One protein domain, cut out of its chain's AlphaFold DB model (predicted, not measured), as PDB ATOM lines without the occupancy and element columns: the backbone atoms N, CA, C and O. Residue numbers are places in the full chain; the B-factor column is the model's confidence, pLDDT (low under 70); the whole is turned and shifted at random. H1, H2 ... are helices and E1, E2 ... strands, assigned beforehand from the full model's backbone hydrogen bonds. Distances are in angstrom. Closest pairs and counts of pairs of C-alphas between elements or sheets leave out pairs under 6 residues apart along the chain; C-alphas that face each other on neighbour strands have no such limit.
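AT A GLANCE: This is residues 2 to 16 and 32 to 136 of the 193 residues of the protein "Transposase IS4 family protein" of Actinobacteria bacterium OK006 (UniProt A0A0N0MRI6). One long, strongly twisted sheet, built along its longest strand E3, curls round two helices, H1 and H3. The hairpin of E2 and E3 reaches to one end of the length, and short H2 is near the other end. The printed part has 120 residues with three named helices and five named strands, along the chain E1, H1, E2, E3, H2, E4, E5 and H3; the class is mixed, helices and strands, and the sheet is branched, with the antiparallel neighbour pairs E1 and E3, E2 and E3, E3 and E4, and E4 and E5. It is only just compact, close to loose, with a radius of gyration of the C-alphas of 16.1 A, and only just a rod, spanning 54 by 26 by 22 A.

HOW THE PARTS SIT: E1, residues 8 to 11, and E2, residues 52 to 62, lie on one side of E3, residues 69 to 83; E4, residues 100 to 105, lies on the other side. N 10 and O 82 of E1 and E3 are 2.8 A apart, within hydrogen-bond range, as are N 54 and O 74 of the hairpin E2 and E3, 2.8 A, and N 79 and O 102 of E3 and E4, 2.9 A. E4 forms a hairpin with E5, residues 115 to 119, with N 103 and O 117 at 2.9 A. H1, residues 39 to 46, is on the sheet; its closest C-alphas to E1 are Val 39 and Ser 8, 5.9 A. H3, residues 127 to 136, is on it too; its closest C-alphas to E2 are Arg 132 and Trp 56, 5.5 A. H2, residues 86 to 91, is not on the sheet. In H1, H2 and H3 every O i to N i+4 pair is within hydrogen-bond range.

IN THESE COORDINATES: E1 begins at C-alpha 8 (21.184, -19.781, 43.798). E2 is 24.6 A long and E3 38.3 A; they bend by 75 degrees at residue 59 and 68 degrees at residue 80. H3, 14.2 A long, ends at C-alpha 136 (37.504, -15.367, 25.996).

THE WHOLE: The C-alphas farthest apart, of Gly 68 and Gly 94, are 53.8 A apart. Residues 17 to 31 are not printed; C-alphas 16 and 32 are 4.2 A apart across the cut. Of the links printed whole, none is long. Residues 59 to 62 and 64 to 68 have pLDDT under 70.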
ATOM      1  N   GLY A   2      32.381 -16.264  35.158       79.62
ATOM      2  CA  GLY A   2      32.369 -17.640  35.675       79.62
ATOM      3  C   GLY A   2      31.834 -17.658  37.106       79.62
ATOM      4  O   GLY A   2      32.170 -16.760  37.876       79.62
ATOM      5  N   ILE A   3      30.976 -18.617  37.438       85.69
ATOM      6  CA  ILE A   3      30.288 -18.671  38.735       85.69
ATOM      7  C   ILE A   3      30.456 -20.032  39.416       85.69
ATOM      8  O   ILE A   3      30.702 -21.044  38.760       85.69
ATOM      9  N   SER A   4      30.288 -20.043  40.740       85.50
ATOM     10  CA  SER A   4      30.208 -21.276  41.527       85.50
ATOM     11  C   SER A   4      28.953 -22.078  41.170       85.50
ATOM     12  O   SER A   4      27.891 -21.512  40.903       85.50
ATOM     13  N   THR A   5      29.051 -23.404  41.259       82.62
ATOM     14  CA  THR A   5      27.922 -24.336  41.101       82.62
ATOM     15  C   THR A   5      26.821 -24.130  42.146       82.62
ATOM     16  O   THR A   5      25.672 -24.498  41.903       82.62
ATOM     17  N   THR A   6      27.166 -23.548  43.299       86.00
ATOM     18  CA  THR A   6      26.267 -23.316  44.441       86.00
ATOM     19  C   THR A   6      25.489 -22.007  44.358       86.00
ATOM     20  O   THR A   6      24.667 -21.740  45.235       86.00
ATOM     21  N   LEU A   7      25.720 -21.186  43.326       89.38
ATOM     22  CA  LEU A   7      24.950 -19.960  43.136       89.38
ATOM     23  C   LEU A   7      23.457 -20.301  43.049       89.38
ATOM     24  O   LEU A   7      23.064 -21.185  42.288       89.38
ATOM     25  N   SER A   8      22.630 -19.596  43.813       92.38
ATOM     26  CA  SER A   8      21.184 -19.781  43.798       92.38
ATOM     27  C   SER A   8      20.517 -18.906  42.738       92.38
ATOM     28  O   SER A   8      20.876 -17.741  42.540       92.38
ATOM     29  N   ALA A   9      19.520 -19.459  42.055       93.25
ATOM     30  CA  ALA A   9      18.725 -18.756  41.061       93.25
ATOM     31  C   ALA A   9      17.288 -19.288  41.027       93.25
ATOM     32  O   ALA A   9      17.012 -20.429  41.406       93.25
ATOM     33  N   GLN A  10      16.377 -18.441  40.561       93.25
ATOM     34  CA  GLN A  10      15.024 -18.826  40.185       93.25
ATOM     35  C   GLN A  10      14.960 -19.121  38.676       93.25
ATOM     36  O   GLN A  10      15.735 -18.541  37.903       93.25
ATOM     37  N   PRO A  11      14.046 -19.993  38.221       92.25
ATOM     38  CA  PRO A  11      13.730 -20.134  36.800       92.25
ATOM     39  C   PRO A  11      13.288 -18.796  36.182       92.25
ATOM     40  O   PRO A  11      12.705 -17.965  36.874       92.25
ATOM     41  N   ALA A  12      13.508 -18.589  34.878       89.75
ATOM     42  CA  ALA A  12      13.100 -17.345  34.204       89.75
ATOM     43  C   ALA A  12      11.607 -17.016  34.361       89.75
ATOM     44  O   ALA A  12      11.255 -15.870  34.624       89.75
ATOM     45  N   GLY A  13      10.741 -18.028  34.259       87.12
ATOM     46  CA  GLY A  13       9.291 -17.861  34.386       87.12
ATOM     47  C   GLY A  13       8.788 -17.645  35.815       87.12
ATOM     48  O   GLY A  13       7.586 -17.502  36.004       87.12
ATOM     49  N   ALA A  14       9.662 -17.652  36.826       89.31
ATOM     50  CA  ALA A  14       9.246 -17.400  38.199       89.31
ATOM     51  C   ALA A  14       8.895 -15.915  38.379       89.31
ATOM     52  O   ALA A  14       9.681 -15.037  38.015       89.31
ATOM     53  N   VAL A  15       7.742 -15.650  38.994       89.06
ATOM     54  CA  VAL A  15       7.231 -14.300  39.267       89.06
ATOM     55  C   VAL A  15       6.989 -14.162  40.774       89.06
ATOM     56  O   VAL A  15       6.483 -15.105  41.390       89.06
ATOM     57  N   PRO A  16       7.369 -13.037  41.404       90.00
ATOM     58  CA  PRO A  16       7.038 -12.796  42.799       90.00
ATOM     59  C   PRO A  16       5.531 -12.556  42.954       90.00
ATOM     60  O   PRO A  16       4.928 -11.799  42.197       90.00
ATOM     61  N   TYR A  32       8.981 -14.515  45.871       89.50
ATOM     62  CA  TYR A  32       8.989 -15.761  45.116       89.50
ATOM     63  C   TYR A  32       8.404 -16.885  45.983       89.50
ATOM     64  O   TYR A  32       8.924 -17.094  47.083       89.50
ATOM     65  N   PRO A  33       7.353 -17.585  45.516       87.00
ATOM     66  CA  PRO A  33       6.719 -18.649  46.290       87.00
ATOM     67  C   PRO A  33       7.655 -19.853  46.458       87.00
ATOM     68  O   PRO A  33       7.770 -20.408  47.550       87.00
ATOM     69  N   ASP A  34       8.394 -20.201  45.403       89.81
ATOM     70  CA  ASP A  34       9.349 -21.303  45.426       89.81
ATOM     71  C   ASP A  34      10.719 -20.879  45.962       89.81
ATOM     72  O   ASP A  34      11.218 -19.773  45.713       89.81
ATOM     73  N   LYS A  35      11.380 -21.802  46.669       90.00
ATOM     74  CA  LYS A  35      12.761 -21.600  47.116       90.00
ATOM     75  C   LYS A  35      13.713 -21.566  45.908       90.00
ATOM     76  O   LYS A  35      13.604 -22.427  45.035       90.00
ATOM     77  N   PRO A  36      14.695 -20.642  45.888       90.38
ATOM     78  CA  PRO A  36      15.745 -20.648  44.877       90.38
ATOM     79  C   PRO A  36      16.497 -21.978  44.857       90.38
ATOM     80  O   PRO A  36      16.812 -22.533  45.912       90.38
ATOM     81  N   ARG A  37      16.841 -22.442  43.658       93.56
ATOM     82  CA  ARG A  37      17.605 -23.676  43.436       93.56
ATOM     83  C   ARG A  37      19.032 -23.350  43.030       93.56
ATOM     84  O   ARG A  37      19.307 -22.240  42.568       93.56
ATOM     85  N   SER A  38      19.950 -24.300  43.183       93.75
ATOM     86  CA  SER A  38      21.305 -24.105  42.663       93.75
ATOM     87  C   SER A  38      21.295 -24.044  41.129       93.75
ATOM     88  O   SER A  38      20.515 -24.732  40.464       93.75
ATOM     89  N   VAL A  39      22.182 -23.243  40.536       93.06
ATOM     90  CA  VAL A  39      22.347 -23.186  39.071       93.06
ATOM     91  C   VAL A  39      22.662 -24.560  38.478       93.06
ATOM     92  O   VAL A  39      22.216 -24.874  37.375       93.06
ATOM     93  N   LYS A  40      23.379 -25.405  39.230       93.25
ATOM     94  CA  LYS A  40      23.673 -26.785  38.846       93.25
ATOM     95  C   LYS A  40      22.394 -27.614  38.737       93.25
ATOM     96  O   LYS A  40      22.180 -28.252  37.710       93.25
ATOM     97  N   GLU A  41      21.524 -27.569  39.743       93.44
ATOM     98  CA  GLU A  41      20.237 -28.271  39.710       93.44
ATOM     99  C   GLU A  41      19.337 -27.803  38.570       93.44
ATOM    100  O   GLU A  41      18.679 -28.632  37.943       93.44
ATOM    101  N   LEU A  42      19.308 -26.496  38.285       92.94
ATOM    102  CA  LEU A  42      18.518 -25.953  37.178       92.94
ATOM    103  C   LEU A  42      18.991 -26.512  35.829       92.94
ATOM    104  O   LEU A  42      18.172 -26.917  35.008       92.94
ATOM    105  N   VAL A  43      20.306 -26.595  35.617       94.06
ATOM    106  CA  VAL A  43      20.879 -27.168  34.389       94.06
ATOM    107  C   VAL A  43      20.637 -28.677  34.314       94.06
ATOM    108  O   VAL A  43      20.265 -29.180  33.254       94.06
ATOM    109  N   ILE A  44      20.793 -29.400  35.427       93.56
ATOM    110  CA  ILE A  44      20.530 -30.845  35.487       93.56
ATOM    111  C   ILE A  44      19.052 -31.149  35.214       93.56
ATOM    112  O   ILE A  44      18.767 -32.093  34.480       93.56
ATOM    113  N   ALA A  45      18.124 -30.337  35.730       92.56
ATOM    114  CA  ALA A  45      16.684 -30.518  35.540       92.56
ATOM    115  C   ALA A  45      16.250 -30.398  34.071       92.56
ATOM    116  O   ALA A  45      15.354 -31.113  33.633       92.56
ATOM    117  N   VAL A  46      16.906 -29.531  33.295       91.88
ATOM    118  CA  VAL A  46      16.685 -29.420  31.842       91.88
ATOM    119  C   VAL A  46      17.231 -30.647  31.101       91.88
ATOM    120  O   VAL A  46      16.720 -31.052  30.055       91.88
ATOM    121  N   GLY A  47      18.260 -31.269  31.669       90.19
ATOM    122  CA  GLY A  47      18.790 -32.540  31.219       90.19
ATOM    123  C   GLY A  47      19.818 -32.425  30.099       90.19
ATOM    124  O   GLY A  47      19.893 -31.474  29.317       90.19
ATOM    125  N   ARG A  48      20.613 -33.487  29.980       88.00
ATOM    126  CA  ARG A  48      21.750 -33.564  29.057       88.00
ATOM    127  C   ARG A  48      21.359 -33.480  27.578       88.00
ATOM    128  O   ARG A  48      22.204 -33.164  26.741       88.00
ATOM    129  N   LYS A  49      20.099 -33.757  27.223       88.88
ATOM    130  CA  LYS A  49      19.606 -33.662  25.835       88.88
ATOM    131  C   LYS A  49      19.542 -32.217  25.330       88.88
ATOM    132  O   LYS A  49      19.719 -32.002  24.137       88.88
ATOM    133  N   ALA A  50      19.387 -31.238  26.221       90.62
ATOM    134  CA  ALA A  50      19.400 -29.824  25.851       90.62
ATOM    135  C   ALA A  50      20.807 -29.285  25.537       90.62
ATOM    136  O   ALA A  50      20.940 -28.198  24.978       90.62
ATOM    137  N   ALA A  51      21.869 -30.026  25.885       92.62
ATOM    138  CA  ALA A  51      23.238 -29.590  25.653       92.62
ATOM    139  C   ALA A  51      23.602 -29.695  24.165       92.62
ATOM    140  O   ALA A  51      23.729 -30.802  23.620       92.62
ATOM    141  N   ARG A  52      23.824 -28.545  23.524       93.62
ATOM    142  CA  ARG A  52      24.153 -28.430  22.096       93.62
ATOM    143  C   ARG A  52      25.668 -28.386  21.894       93.62
ATOM    144  O   ARG A  52      26.345 -27.684  22.646       93.62
ATOM    145  N   PRO A  53      26.222 -29.109  20.905       92.44
ATOM    146  CA  PRO A  53      27.636 -29.002  20.575       92.44
ATOM    147  C   PRO A  53      27.937 -27.613  20.007       92.44
ATOM    148  O   PRO A  53      27.217 -27.115  19.143       92.44
ATOM    149  N   VAL A  54      29.007 -26.994  20.495       91.50
ATOM    150  CA  VAL A  54      29.487 -25.696  20.025       91.50
ATOM    151  C   VAL A  54      30.993 -25.770  19.842       91.50
ATOM    152  O   VAL A  54      31.731 -26.125  20.761       91.50
ATOM    153  N   GLN A  55      31.439 -25.397  18.649       87.56
ATOM    154  CA  GLN A  55      32.834 -25.101  18.357       87.56
ATOM    155  C   GLN A  55      33.042 -23.596  18.524       87.56
ATOM    156  O   GLN A  55      32.302 -22.809  17.938       87.56
ATOM    157  N   TRP A  56      34.034 -23.188  19.316       83.31
ATOM    158  CA  TRP A  56      34.305 -21.757  19.530       83.31
ATOM    159  C   TRP A  56      35.637 -21.299  18.948       83.31
ATOM    160  O   TRP A  56      35.770 -20.123  18.615       83.31
ATOM    161  N   ARG A  57      36.621 -22.197  18.817       76.50
ATOM    162  CA  ARG A  57      37.915 -21.896  18.194       76.50
ATOM    163  C   ARG A  57      38.524 -23.122  17.539       76.50
ATOM    164  O   ARG A  57      38.285 -24.259  17.939       76.50
ATOM    165  N   GLU A  58      39.387 -22.857  16.579       71.44
ATOM    166  CA  GLU A  58      40.442 -23.783  16.209       71.44
ATOM    167  C   GLU A  58      41.651 -23.573  17.117       71.44
ATOM    168  O   GLU A  58      42.057 -22.441  17.386       71.44
ATOM    169  N   GLY A  59      42.184 -24.663  17.652       68.06
ATOM    170  CA  GLY A  59      43.411 -24.663  18.432       68.06
ATOM    171  C   GLY A  59      44.647 -24.602  17.537       68.06
ATOM    172  O   GLY A  59      44.579 -24.794  16.330       68.06
ATOM    173  N   SER A  60      45.806 -24.370  18.145       64.81
ATOM    174  CA  SER A  60      47.104 -24.355  17.458       64.81
ATOM    175  C   SER A  60      47.738 -25.741  17.304       64.81
ATOM    176  O   SER A  60      48.716 -25.893  16.582       64.81
ATOM    177  N   ARG A  61      47.204 -26.757  17.994       69.62
ATOM    178  CA  ARG A  61      47.714 -28.131  17.924       69.62
ATOM    179  C   ARG A  61      47.250 -28.804  16.629       69.62
ATOM    180  O   ARG A  61      46.101 -28.572  16.248       69.62
ATOM    181  N   PRO A  62      48.071 -29.668  16.008       68.56
ATOM    182  CA  PRO A  62      47.631 -30.501  14.897       68.56
ATOM    183  C   PRO A  62      46.379 -31.300  15.277       68.56
ATOM    184  O   PRO A  62      46.234 -31.751  16.419       68.56
ATOM    185  N   GLY A  63      45.459 -31.447  14.334       72.38
ATOM    186  CA  GLY A  63      44.227 -32.201  14.517       72.38
ATOM    187  C   GLY A  63      43.687 -32.728  13.197       72.38
ATOM    188  O   GLY A  63      44.146 -32.360  12.125       72.38
ATOM    189  N   THR A  64      42.679 -33.583  13.283       67.81
ATOM    190  CA  THR A  64      42.078 -34.284  12.138       67.81
ATOM    191  C   THR A  64      40.984 -33.480  11.421       67.81
ATOM    192  O   THR A  64      40.222 -34.035  10.636       67.81
ATOM    193  N   GLY A  65      40.853 -32.179  11.706       62.88
ATOM    194  CA  GLY A  65      39.884 -31.303  11.036       62.88
ATOM    195  C   GLY A  65      40.343 -30.875   9.637       62.88
ATOM    196  O   GLY A  65      41.522 -30.966   9.321       62.88
ATOM    197  N   CYS A  66      39.427 -30.336   8.819       58.75
ATOM    198  CA  CYS A  66      39.708 -29.894   7.438       58.75
ATOM    199  C   CYS A  66      40.851 -28.867   7.305       58.75
ATOM    200  O   CYS A  66      41.462 -28.761   6.254       58.75
ATOM    201  N   SER A  67      41.146 -28.122   8.366       61.28
ATOM    202  CA  SER A  67      42.235 -27.139   8.467       61.28
ATOM    203  C   SER A  67      43.563 -27.723   8.978       61.28
ATOM    204  O   SER A  67      44.529 -26.990   9.174       61.28
ATOM    205  N   GLY A  68      43.597 -29.017   9.319       69.50
ATOM    206  CA  GLY A  68      44.724 -29.672   9.991       69.50
ATOM    207  C   GLY A  68      44.918 -29.275  11.462       69.50
ATOM    208  O   GLY A  68      45.880 -29.711  12.097       69.50
ATOM    209  N   ARG A  69      44.026 -28.458  12.040       73.00
ATOM    210  CA  ARG A  69      44.112 -27.972  13.427       73.00
ATOM    211  C   ARG A  69      43.071 -28.620  14.342       73.00
ATOM    212  O   ARG A  69      41.955 -28.956  13.940       73.00
ATOM    213  N   LYS A  70      43.420 -28.795  15.621       75.69
ATOM    214  CA  LYS A  70      42.541 -29.373  16.647       75.69
ATOM    215  C   LYS A  70      41.401 -28.409  16.952       75.69
ATOM    216  O   LYS A  70      41.617 -27.345  17.526       75.69
ATOM    217  N   ARG A  71      40.171 -28.803  16.636       77.56
ATOM    218  CA  ARG A  71      38.969 -28.023  16.957       77.56
ATOM    219  C   ARG A  71      38.713 -28.041  18.462       77.56
ATOM    220  O   ARG A  71      38.714 -29.102  19.084       77.56
ATOM    221  N   MET A  72      38.485 -26.869  19.046       82.44
ATOM    222  CA  MET A  72      38.004 -26.740  20.418       82.44
ATOM    223  C   MET A  72      36.478 -26.717  20.388       82.44
ATOM    224  O   MET A  72      35.863 -25.731  19.969       82.44
ATOM    225  N   TYR A  73      35.889 -27.839  20.790       86.50
ATOM    226  CA  TYR A  73      34.451 -28.037  20.851       86.50
ATOM    227  C   TYR A  73      34.068 -28.689  22.178       86.50
ATOM    228  O   TYR A  73      34.846 -29.419  22.786       86.50
ATOM    229  N   SER A  74      32.857 -28.396  22.627       91.12
ATOM    230  CA  SER A  74      32.243 -28.961  23.826       91.12
ATOM    231  C   SER A  74      30.732 -28.811  23.683       91.12
ATOM    232  O   SER A  74      30.249 -28.294  22.672       91.12
ATOM    233  N   ARG A  75      29.965 -29.290  24.657       94.31
ATOM    234  CA  ARG A  75      28.508 -29.145  24.652       94.31
ATOM    235  C   ARG A  75      28.097 -28.153  25.721       94.31
ATOM    236  O   ARG A  75      28.626 -28.181  26.828       94.31
ATOM    237  N   PHE A  76      27.144 -27.297  25.384       95.00
ATOM    238  CA  PHE A  76      26.687 -26.234  26.265       95.00
ATOM    239  C   PHE A  76      25.172 -26.227  26.386       95.00
ATOM    240  O   PHE A  76      24.453 -26.479  25.417       95.00
ATOM    241  N   VAL A  77      24.708 -25.897  27.584       95.62
ATOM    242  CA  VAL A  77      23.313 -25.596  27.893       95.62
ATOM    243  C   VAL A  77      23.225 -24.098  28.158       95.62
ATOM    244  O   VAL A  77      24.019 -23.571  28.934       95.62
ATOM    245  N   ALA A  78      22.282 -23.411  27.515       95.44
ATOM    246  CA  ALA A  78      21.975 -22.014  27.800       95.44
ATOM    247  C   ALA A  78      20.517 -21.890  28.229       95.44
ATOM    248  O   ALA A  78      19.624 -22.415  27.565       95.44
ATOM    249  N   LEU A  79      20.300 -21.211  29.349       94.75
ATOM    250  CA  LEU A  79      19.002 -21.025  29.981       94.75
ATOM    251  C   LEU A  79      18.860 -19.578  30.419       94.75
ATOM    252  O   LEU A  79      19.851 -18.894  30.665       94.75
ATOM    253  N   ARG A  80      17.620 -19.131  30.564       95.38
ATOM    254  CA  ARG A  80      17.317 -17.874  31.234       95.38
ATOM    255  C   ARG A  80      16.996 -18.173  32.693       95.38
ATOM    256  O   ARG A  80      16.255 -19.114  32.992       95.38
ATOM    257  N   VAL A  81      17.594 -17.408  33.595       94.81
ATOM    258  CA  VAL A  81      17.427 -17.551  35.044       94.81
ATOM    259  C   VAL A  81      17.383 -16.179  35.698       94.81
ATOM    260  O   VAL A  81      17.828 -15.191  35.118       94.81
ATOM    261  N   ARG A  82      16.891 -16.133  36.931       94.31
ATOM    262  CA  ARG A  82      16.887 -14.936  37.769       94.31
ATOM    263  C   ARG A  82      17.779 -15.180  38.987       94.31
ATOM    264  O   ARG A  82      17.367 -15.904  39.897       94.31
ATOM    265  N   PRO A  83      19.027 -14.681  39.007       93.12
ATOM    266  CA  PRO A  83      19.954 -14.927  40.106       93.12
ATOM    267  C   PRO A  83      19.390 -14.429  41.437       93.12
ATOM    268  O   PRO A  83      18.938 -13.295  41.548       93.12
ATOM    269  N   ALA A  84      19.443 -15.273  42.462       90.94
ATOM    270  CA  ALA A  84      18.849 -15.009  43.772       90.94
ATOM    271  C   ALA A  84      19.901 -14.738  44.862       90.94
ATOM    272  O   ALA A  84      19.600 -14.834  46.055       90.94
ATOM    273  N   GLY A  85      21.131 -14.407  44.456       87.31
ATOM    274  CA  GLY A  85      22.224 -14.050  45.357       87.31
ATOM    275  C   GLY A  85      21.933 -12.781  46.163       87.31
ATOM    276  O   GLY A  85      21.158 -11.920  45.746       87.31
ATOM    277  N   ARG A  86      22.573 -12.657  47.333       86.25
ATOM    278  CA  ARG A  86      22.387 -11.517  48.247       86.25
ATOM    279  C   ARG A  86      22.672 -10.176  47.569       86.25
ATOM    280  O   ARG A  86      21.870  -9.264  47.706       86.25
ATOM    281  N   GLU A  87      23.783 -10.075  46.846       86.31
ATOM    282  CA  GLU A  87      24.194  -8.842  46.161       86.31
ATOM    283  C   GLU A  87      23.174  -8.425  45.098       86.31
ATOM    284  O   GLU A  87      22.758  -7.274  45.059       86.31
ATOM    285  N   VAL A  88      22.684  -9.384  44.306       86.44
ATOM    286  CA  VAL A  88      21.662  -9.128  43.281       86.44
ATOM    287  C   VAL A  88      20.377  -8.616  43.921       86.44
ATOM    288  O   VAL A  88      19.823  -7.625  43.464       86.44
ATOM    289  N   ARG A  89      19.935  -9.227  45.027       85.81
ATOM    290  CA  ARG A  89      18.757  -8.763  45.779       85.81
ATOM    291  C   ARG A  89      18.916  -7.351  46.335       85.81
ATOM    292  O   ARG A  89      17.934  -6.629  46.396       85.81
ATOM    293  N   GLN A  90      20.116  -6.980  46.772       86.56
ATOM    294  CA  GLN A  90      20.390  -5.642  47.302       86.56
ATOM    295  C   GLN A  90      20.450  -4.581  46.201       86.56
ATOM    296  O   GLN A  90      20.080  -3.442  46.449       86.56
ATOM    297  N   ALA A  91      20.908  -4.959  45.007       87.31
ATOM    298  CA  ALA A  91      21.014  -4.071  43.853       87.31
ATOM    299  C   ALA A  91      19.721  -3.977  43.022       87.31
ATOM    300  O   ALA A  91      19.683  -3.230  42.050       87.31
ATOM    301  N   THR A  92      18.692  -4.764  43.349       86.62
ATOM    302  CA  THR A  92      17.431  -4.792  42.601       86.62
ATOM    303  C   THR A  92      16.403  -3.886  43.263       86.62
ATOM    304  O   THR A  92      16.038  -4.096  44.421       86.62
ATOM    305  N   ASP A  93      15.877  -2.934  42.497       82.19
ATOM    306  CA  ASP A  93      14.755  -2.108  42.920       82.19
ATOM    307  C   ASP A  93      13.441  -2.883  42.754       82.19
ATOM    308  O   ASP A  93      12.879  -2.990  41.665       82.19
ATOM    309  N   GLY A  94      12.950  -3.449  43.859       84.56
ATOM    310  CA  GLY A  94      11.663  -4.140  43.917       84.56
ATOM    311  C   GLY A  94      11.754  -5.658  44.123       84.56
ATOM    312  O   GLY A  94      12.823  -6.205  44.395       84.56
ATOM    313  N   PRO A  95      10.606  -6.358  44.071       84.62
ATOM    314  CA  PRO A  95      10.527  -7.779  44.405       84.62
ATOM    315  C   PRO A  95      10.946  -8.712  43.259       84.62
ATOM    316  O   PRO A  95      11.196  -9.894  43.498       84.62
ATOM    317  N   GLU A  96      10.990  -8.216  42.020       90.69
ATOM    318  CA  GLU A  96      11.284  -9.012  40.830       90.69
ATOM    319  C   GLU A  96      12.778  -8.975  40.493       90.69
ATOM    320  O   GLU A  96      13.339  -7.927  40.201       90.69
ATOM    321  N   LEU A  97      13.421 -10.143  40.514       91.62
ATOM    322  CA  LEU A  97      14.848 -10.294  40.233       91.62
ATOM    323  C   LEU A  97      15.147 -10.168  38.733       91.62
ATOM    324  O   LEU A  97      14.392 -10.722  37.929       91.62
ATOM    325  N   PRO A  98      16.276  -9.554  38.337       91.38
ATOM    326  CA  PRO A  98      16.635  -9.396  36.934       91.38
ATOM    327  C   PRO A  98      16.878 -10.747  36.257       91.38
ATOM    328  O   PRO A  98      17.468 -11.667  36.831       91.38
ATOM    329  N   GLU A  99      16.440 -10.860  35.006       93.56
ATOM    330  CA  GLU A  99      16.644 -12.054  34.195       93.56
ATOM    331  C   GLU A  99      17.971 -11.982  33.431       93.56
ATOM    332  O   GLU A  99      18.250 -11.021  32.710       93.56
ATOM    333  N   CYS A 100      18.771 -13.042  33.509       94.19
ATOM    334  CA  CYS A 100      20.037 -13.153  32.799       94.19
ATOM    335  C   CYS A 100      20.229 -14.547  32.182       94.19
ATOM    336  O   CYS A 100      19.519 -15.510  32.481       94.19
ATOM    337  N   TRP A 101      21.224 -14.670  31.308       95.94
ATOM    338  CA  TRP A 101      21.671 -15.945  30.772       95.94
ATOM    339  C   TRP A 101      22.461 -16.725  31.815       95.94
ATOM    340  O   TRP A 101      23.388 -16.191  32.419       95.94
ATOM    341  N   LEU A 102      22.140 -18.007  31.947       95.75
ATOM    342  CA  LEU A 102      22.971 -19.042  32.544       95.75
ATOM    343  C   LEU A 102      23.499 -19.934  31.427       95.75
ATOM    344  O   LEU A 102      22.732 -20.618  30.750       95.75
ATOM    345  N   LEU A 103      24.812 -19.934  31.251       95.50
ATOM    346  CA  LEU A 103      25.517 -20.840  30.357       95.50
ATOM    347  C   LEU A 103      26.219 -21.902  31.201       95.50
ATOM    348  O   LEU A 103      26.913 -21.564  32.156       95.50
ATOM    349  N   ALA A 104      26.087 -23.168  30.830       95.50
ATOM    350  CA  ALA A 104      26.797 -24.266  31.465       95.50
ATOM    351  C   ALA A 104      27.478 -25.146  30.422       95.50
ATOM    352  O   ALA A 104      26.888 -25.477  29.393       95.50
ATOM    353  N   GLU A 105      28.718 -25.534  30.689       94.81
ATOM    354  CA  GLU A 105      29.432 -26.528  29.901       94.81
ATOM    355  C   GLU A 105      29.122 -27.918  30.445       94.81
ATOM    356  O   GLU A 105      29.356 -28.196  31.620       94.81
ATOM    357  N   TRP A 106      28.626 -28.798  29.581       94.88
ATOM    358  CA  TRP A 106      28.303 -30.178  29.921       94.88
ATOM    359  C   TRP A 106      28.903 -31.141  28.890       94.88
ATOM    360  O   TRP A 106      28.210 -31.571  27.963       94.88
ATOM    361  N   PRO A 107      30.198 -31.484  29.019       92.44
ATOM    362  CA  PRO A 107      30.895 -32.338  28.068       92.44
ATOM    363  C   PRO A 107      30.238 -33.717  27.932       92.44
ATOM    364  O   PRO A 107      29.606 -34.230  28.849       92.44
ATOM    365  N   ALA A 108      30.404 -34.362  26.776       88.00
ATOM    366  CA  ALA A 108      29.790 -35.668  26.527       88.00
ATOM    367  C   ALA A 108      30.392 -36.821  27.362       88.00
ATOM    368  O   ALA A 108      29.769 -37.870  27.470       88.00
ATOM    369  N   GLY A 109      31.580 -36.660  27.938       87.19
ATOM    370  CA  GLY A 109      32.142 -37.662  28.849       87.19
ATOM    371  C   GLY A 109      31.616 -37.546  30.278       87.19
ATOM    372  O   GLY A 109      31.733 -38.494  31.041       87.19
ATOM    373  N   GLU A 110      31.022 -36.407  30.632       90.44
ATOM    374  CA  GLU A 110      30.799 -36.047  32.028       90.44
ATOM    375  C   GLU A 110      29.358 -36.336  32.472       90.44
ATOM    376  O   GLU A 110      28.401 -36.036  31.737       90.44
ATOM    377  N   PRO A 111      29.167 -36.891  33.684       89.69
ATOM    378  CA  PRO A 111      27.837 -37.113  34.240       89.69
ATOM    379  C   PRO A 111      27.144 -35.794  34.602       89.69
ATOM    380  O   PRO A 111      25.919 -35.721  34.559       89.69
ATOM    381  N   GLU A 112      27.909 -34.737  34.888       91.31
ATOM    382  CA  GLU A 112      27.413 -33.445  35.365       91.31
ATOM    383  C   GLU A 112      28.044 -32.263  34.601       91.31
ATOM    384  O   GLU A 112      29.102 -32.418  33.985       91.31
ATOM    385  N   PRO A 113      27.428 -31.063  34.627       92.44
ATOM    386  CA  PRO A 113      28.042 -29.871  34.055       92.44
ATOM    387  C   PRO A 113      29.254 -29.410  34.878       92.44
ATOM    388  O   PRO A 113      29.209 -29.382  36.109       92.44
ATOM    389  N   VAL A 114      30.320 -29.002  34.189       92.50
ATOM    390  CA  VAL A 114      31.651 -28.754  34.779       92.50
ATOM    391  C   VAL A 114      31.972 -27.276  34.987       92.50
ATOM    392  O   VAL A 114      32.766 -26.928  35.856       92.50
ATOM    393  N   GLN A 115      31.384 -26.389  34.183       92.62
ATOM    394  CA  GLN A 115      31.636 -24.949  34.247       92.62
ATOM    395  C   GLN A 115      30.342 -24.176  34.027       92.62
ATOM    396  O   GLN A 115      29.494 -24.596  33.243       92.62
ATOM    397  N   PHE A 116      30.212 -23.034  34.701       94.00
ATOM    398  CA  PHE A 116      29.010 -22.210  34.694       94.00
ATOM    399  C   PHE A 116      29.373 -20.737  34.522       94.00
ATOM    400  O   PHE A 116      30.352 -20.257  35.100       94.00
ATOM    401  N   TRP A 117      28.562 -20.007  33.760       94.06
ATOM    402  CA  TRP A 117      28.698 -18.571  33.550       94.06
ATOM    403  C   TRP A 117      27.346 -17.867  33.603       94.06
ATOM    404  O   TRP A 117      26.354 -18.392  33.101       94.06
ATOM    405  N   LEU A 118      27.339 -16.640  34.125       93.62
ATOM    406  CA  LEU A 118      26.226 -15.704  33.966       93.62
ATOM    407  C   LEU A 118      26.547 -14.597  32.969       93.62
ATOM    408  O   LEU A 118      27.702 -14.159  32.869       93.62
ATOM    409  N   SER A 119      25.517 -14.130  32.270       92.38
ATOM    410  CA  SER A 119      25.600 -12.987  31.368       92.38
ATOM    411  C   SER A 119      24.284 -12.211  31.310       92.38
ATOM    412  O   SER A 119      23.218 -12.782  31.123       92.38
ATOM    413  N   ASP A 120      24.380 -10.898  31.425       91.88
ATOM    414  CA  ASP A 120      23.316  -9.898  31.282       91.88
ATOM    415  C   ASP A 120      22.966  -9.570  29.819       91.88
ATOM    416  O   ASP A 120      22.178  -8.670  29.545       91.88
ATOM    417  N   LEU A 121      23.529 -10.307  28.858       92.69
ATOM    418  CA  LEU A 121      23.292 -10.063  27.441       92.69
ATOM    419  C   LEU A 121      21.809 -10.220  27.046       92.69
ATOM    420  O   LEU A 121      21.078 -11.005  27.668       92.69
ATOM    421  N   PRO A 122      21.377  -9.556  25.952       93.06
ATOM    422  CA  PRO A 122      20.011  -9.658  25.444       93.06
ATOM    423  C   PRO A 122      19.559 -11.104  25.194       93.06
ATOM    424  O   PRO A 122      20.351 -11.966  24.799       93.06
ATOM    425  N   SER A 123      18.264 -11.367  25.372       89.69
ATOM    426  CA  SER A 123      17.643 -12.697  25.229       89.69
ATOM    427  C   SER A 123      17.690 -13.276  23.806       89.69
ATOM    428  O   SER A 123      17.502 -14.475  23.631       89.69
ATOM    429  N   GLY A 124      17.980 -12.459  22.789       90.56
ATOM    430  CA  GLY A 124      18.155 -12.897  21.399       90.56
ATOM    431  C   GLY A 124      19.567 -13.381  21.045       90.56
ATOM    432  O   GLY A 124      19.822 -13.711  19.887       90.56
ATOM    433  N   MET A 125      20.510 -13.393  21.993       92.75
ATOM    434  CA  MET A 125      21.899 -13.741  21.689       92.75
ATOM    435  C   MET A 125      22.067 -15.215  21.285       92.75
ATOM    436  O   MET A 125      21.604 -16.110  21.998       92.75
ATOM    437  N   PRO A 126      22.801 -15.507  20.194       93.25
ATOM    438  CA  PRO A 126      23.046 -16.879  19.783       93.25
ATOM    439  C   PRO A 126      24.017 -17.574  20.744       93.25
ATOM    440  O   PRO A 126      24.987 -16.985  21.235       93.25
ATOM    441  N   LEU A 127      23.802 -18.876  20.948       92.50
ATOM    442  CA  LEU A 127      24.621 -19.710  21.833       92.50
ATOM    443  C   LEU A 127      26.118 -19.645  21.491       92.50
ATOM    444  O   LEU A 127      26.959 -19.617  22.386       92.50
ATOM    445  N   THR A 128      26.464 -19.591  20.205       91.50
ATOM    446  CA  THR A 128      27.853 -19.484  19.738       91.50
ATOM    447  C   THR A 128      28.538 -18.218  20.253       91.50
ATOM    448  O   THR A 128      29.688 -18.288  20.685       91.50
ATOM    449  N   THR A 129      27.834 -17.085  20.282       91.75
ATOM    450  CA  THR A 129      28.344 -15.822  20.837       91.75
ATOM    451  C   THR A 129      28.507 -15.914  22.349       91.75
ATOM    452  O   THR A 129      29.568 -15.550  22.856       91.75
ATOM    453  N   LEU A 130      27.521 -16.470  23.063       93.00
ATOM    454  CA  LEU A 130      27.611 -16.682  24.515       93.00
ATOM    455  C   LEU A 130      28.836 -17.534  24.882       93.00
ATOM    456  O   LEU A 130      29.632 -17.145  25.736       93.00
ATOM    457  N   VAL A 131      29.031 -18.660  24.189       92.12
ATOM    458  CA  VAL A 131      30.179 -19.555  24.405       92.12
ATOM    459  C   VAL A 131      31.491 -18.870  24.040       92.12
ATOM    460  O   VAL A 131      32.460 -18.971  24.793       92.12
ATOM    461  N   ARG A 132      31.538 -18.146  22.915       89.12
ATOM    462  CA  ARG A 132      32.738 -17.410  22.498       89.12
ATOM    463  C   ARG A 132      33.156 -16.415  23.575       89.12
ATOM    464  O   ARG A 132      34.319 -16.436  23.962       89.12
ATOM    465  N   LEU A 133      32.222 -15.611  24.089       89.69
ATOM    466  CA  LEU A 133      32.481 -14.641  25.158       89.69
ATOM    467  C   LEU A 133      32.893 -15.326  26.467       89.69
ATOM    468  O   LEU A 133      33.886 -14.932  27.073       89.69
ATOM    469  N   ALA A 134      32.205 -16.397  26.867       89.31
ATOM    470  CA  ALA A 134      32.555 -17.161  28.066       89.31
ATOM    471  C   ALA A 134      33.979 -17.743  28.003       89.31
ATOM    472  O   ALA A 134      34.706 -17.742  29.000       89.31
ATOM    473  N   LYS A 135      34.410 -18.194  26.819       87.25
ATOM    474  CA  LYS A 135      35.744 -18.766  26.587       87.25
ATOM    475  C   LYS A 135      36.825 -17.725  26.266       87.25
ATOM    476  O   LYS A 135      37.995 -18.102  26.197       87.25
ATOM    477  N   LEU A 136      36.496 -16.431  26.136       85.75
ATOM    478  CA  LEU A 136      37.504 -15.367  25.996       85.75
ATOM    479  C   LEU A 136      38.364 -15.201  27.251       85.75
ATOM    480  O   LEU A 136      39.493 -14.740  27.129       85.75
TER     481      LEU A 136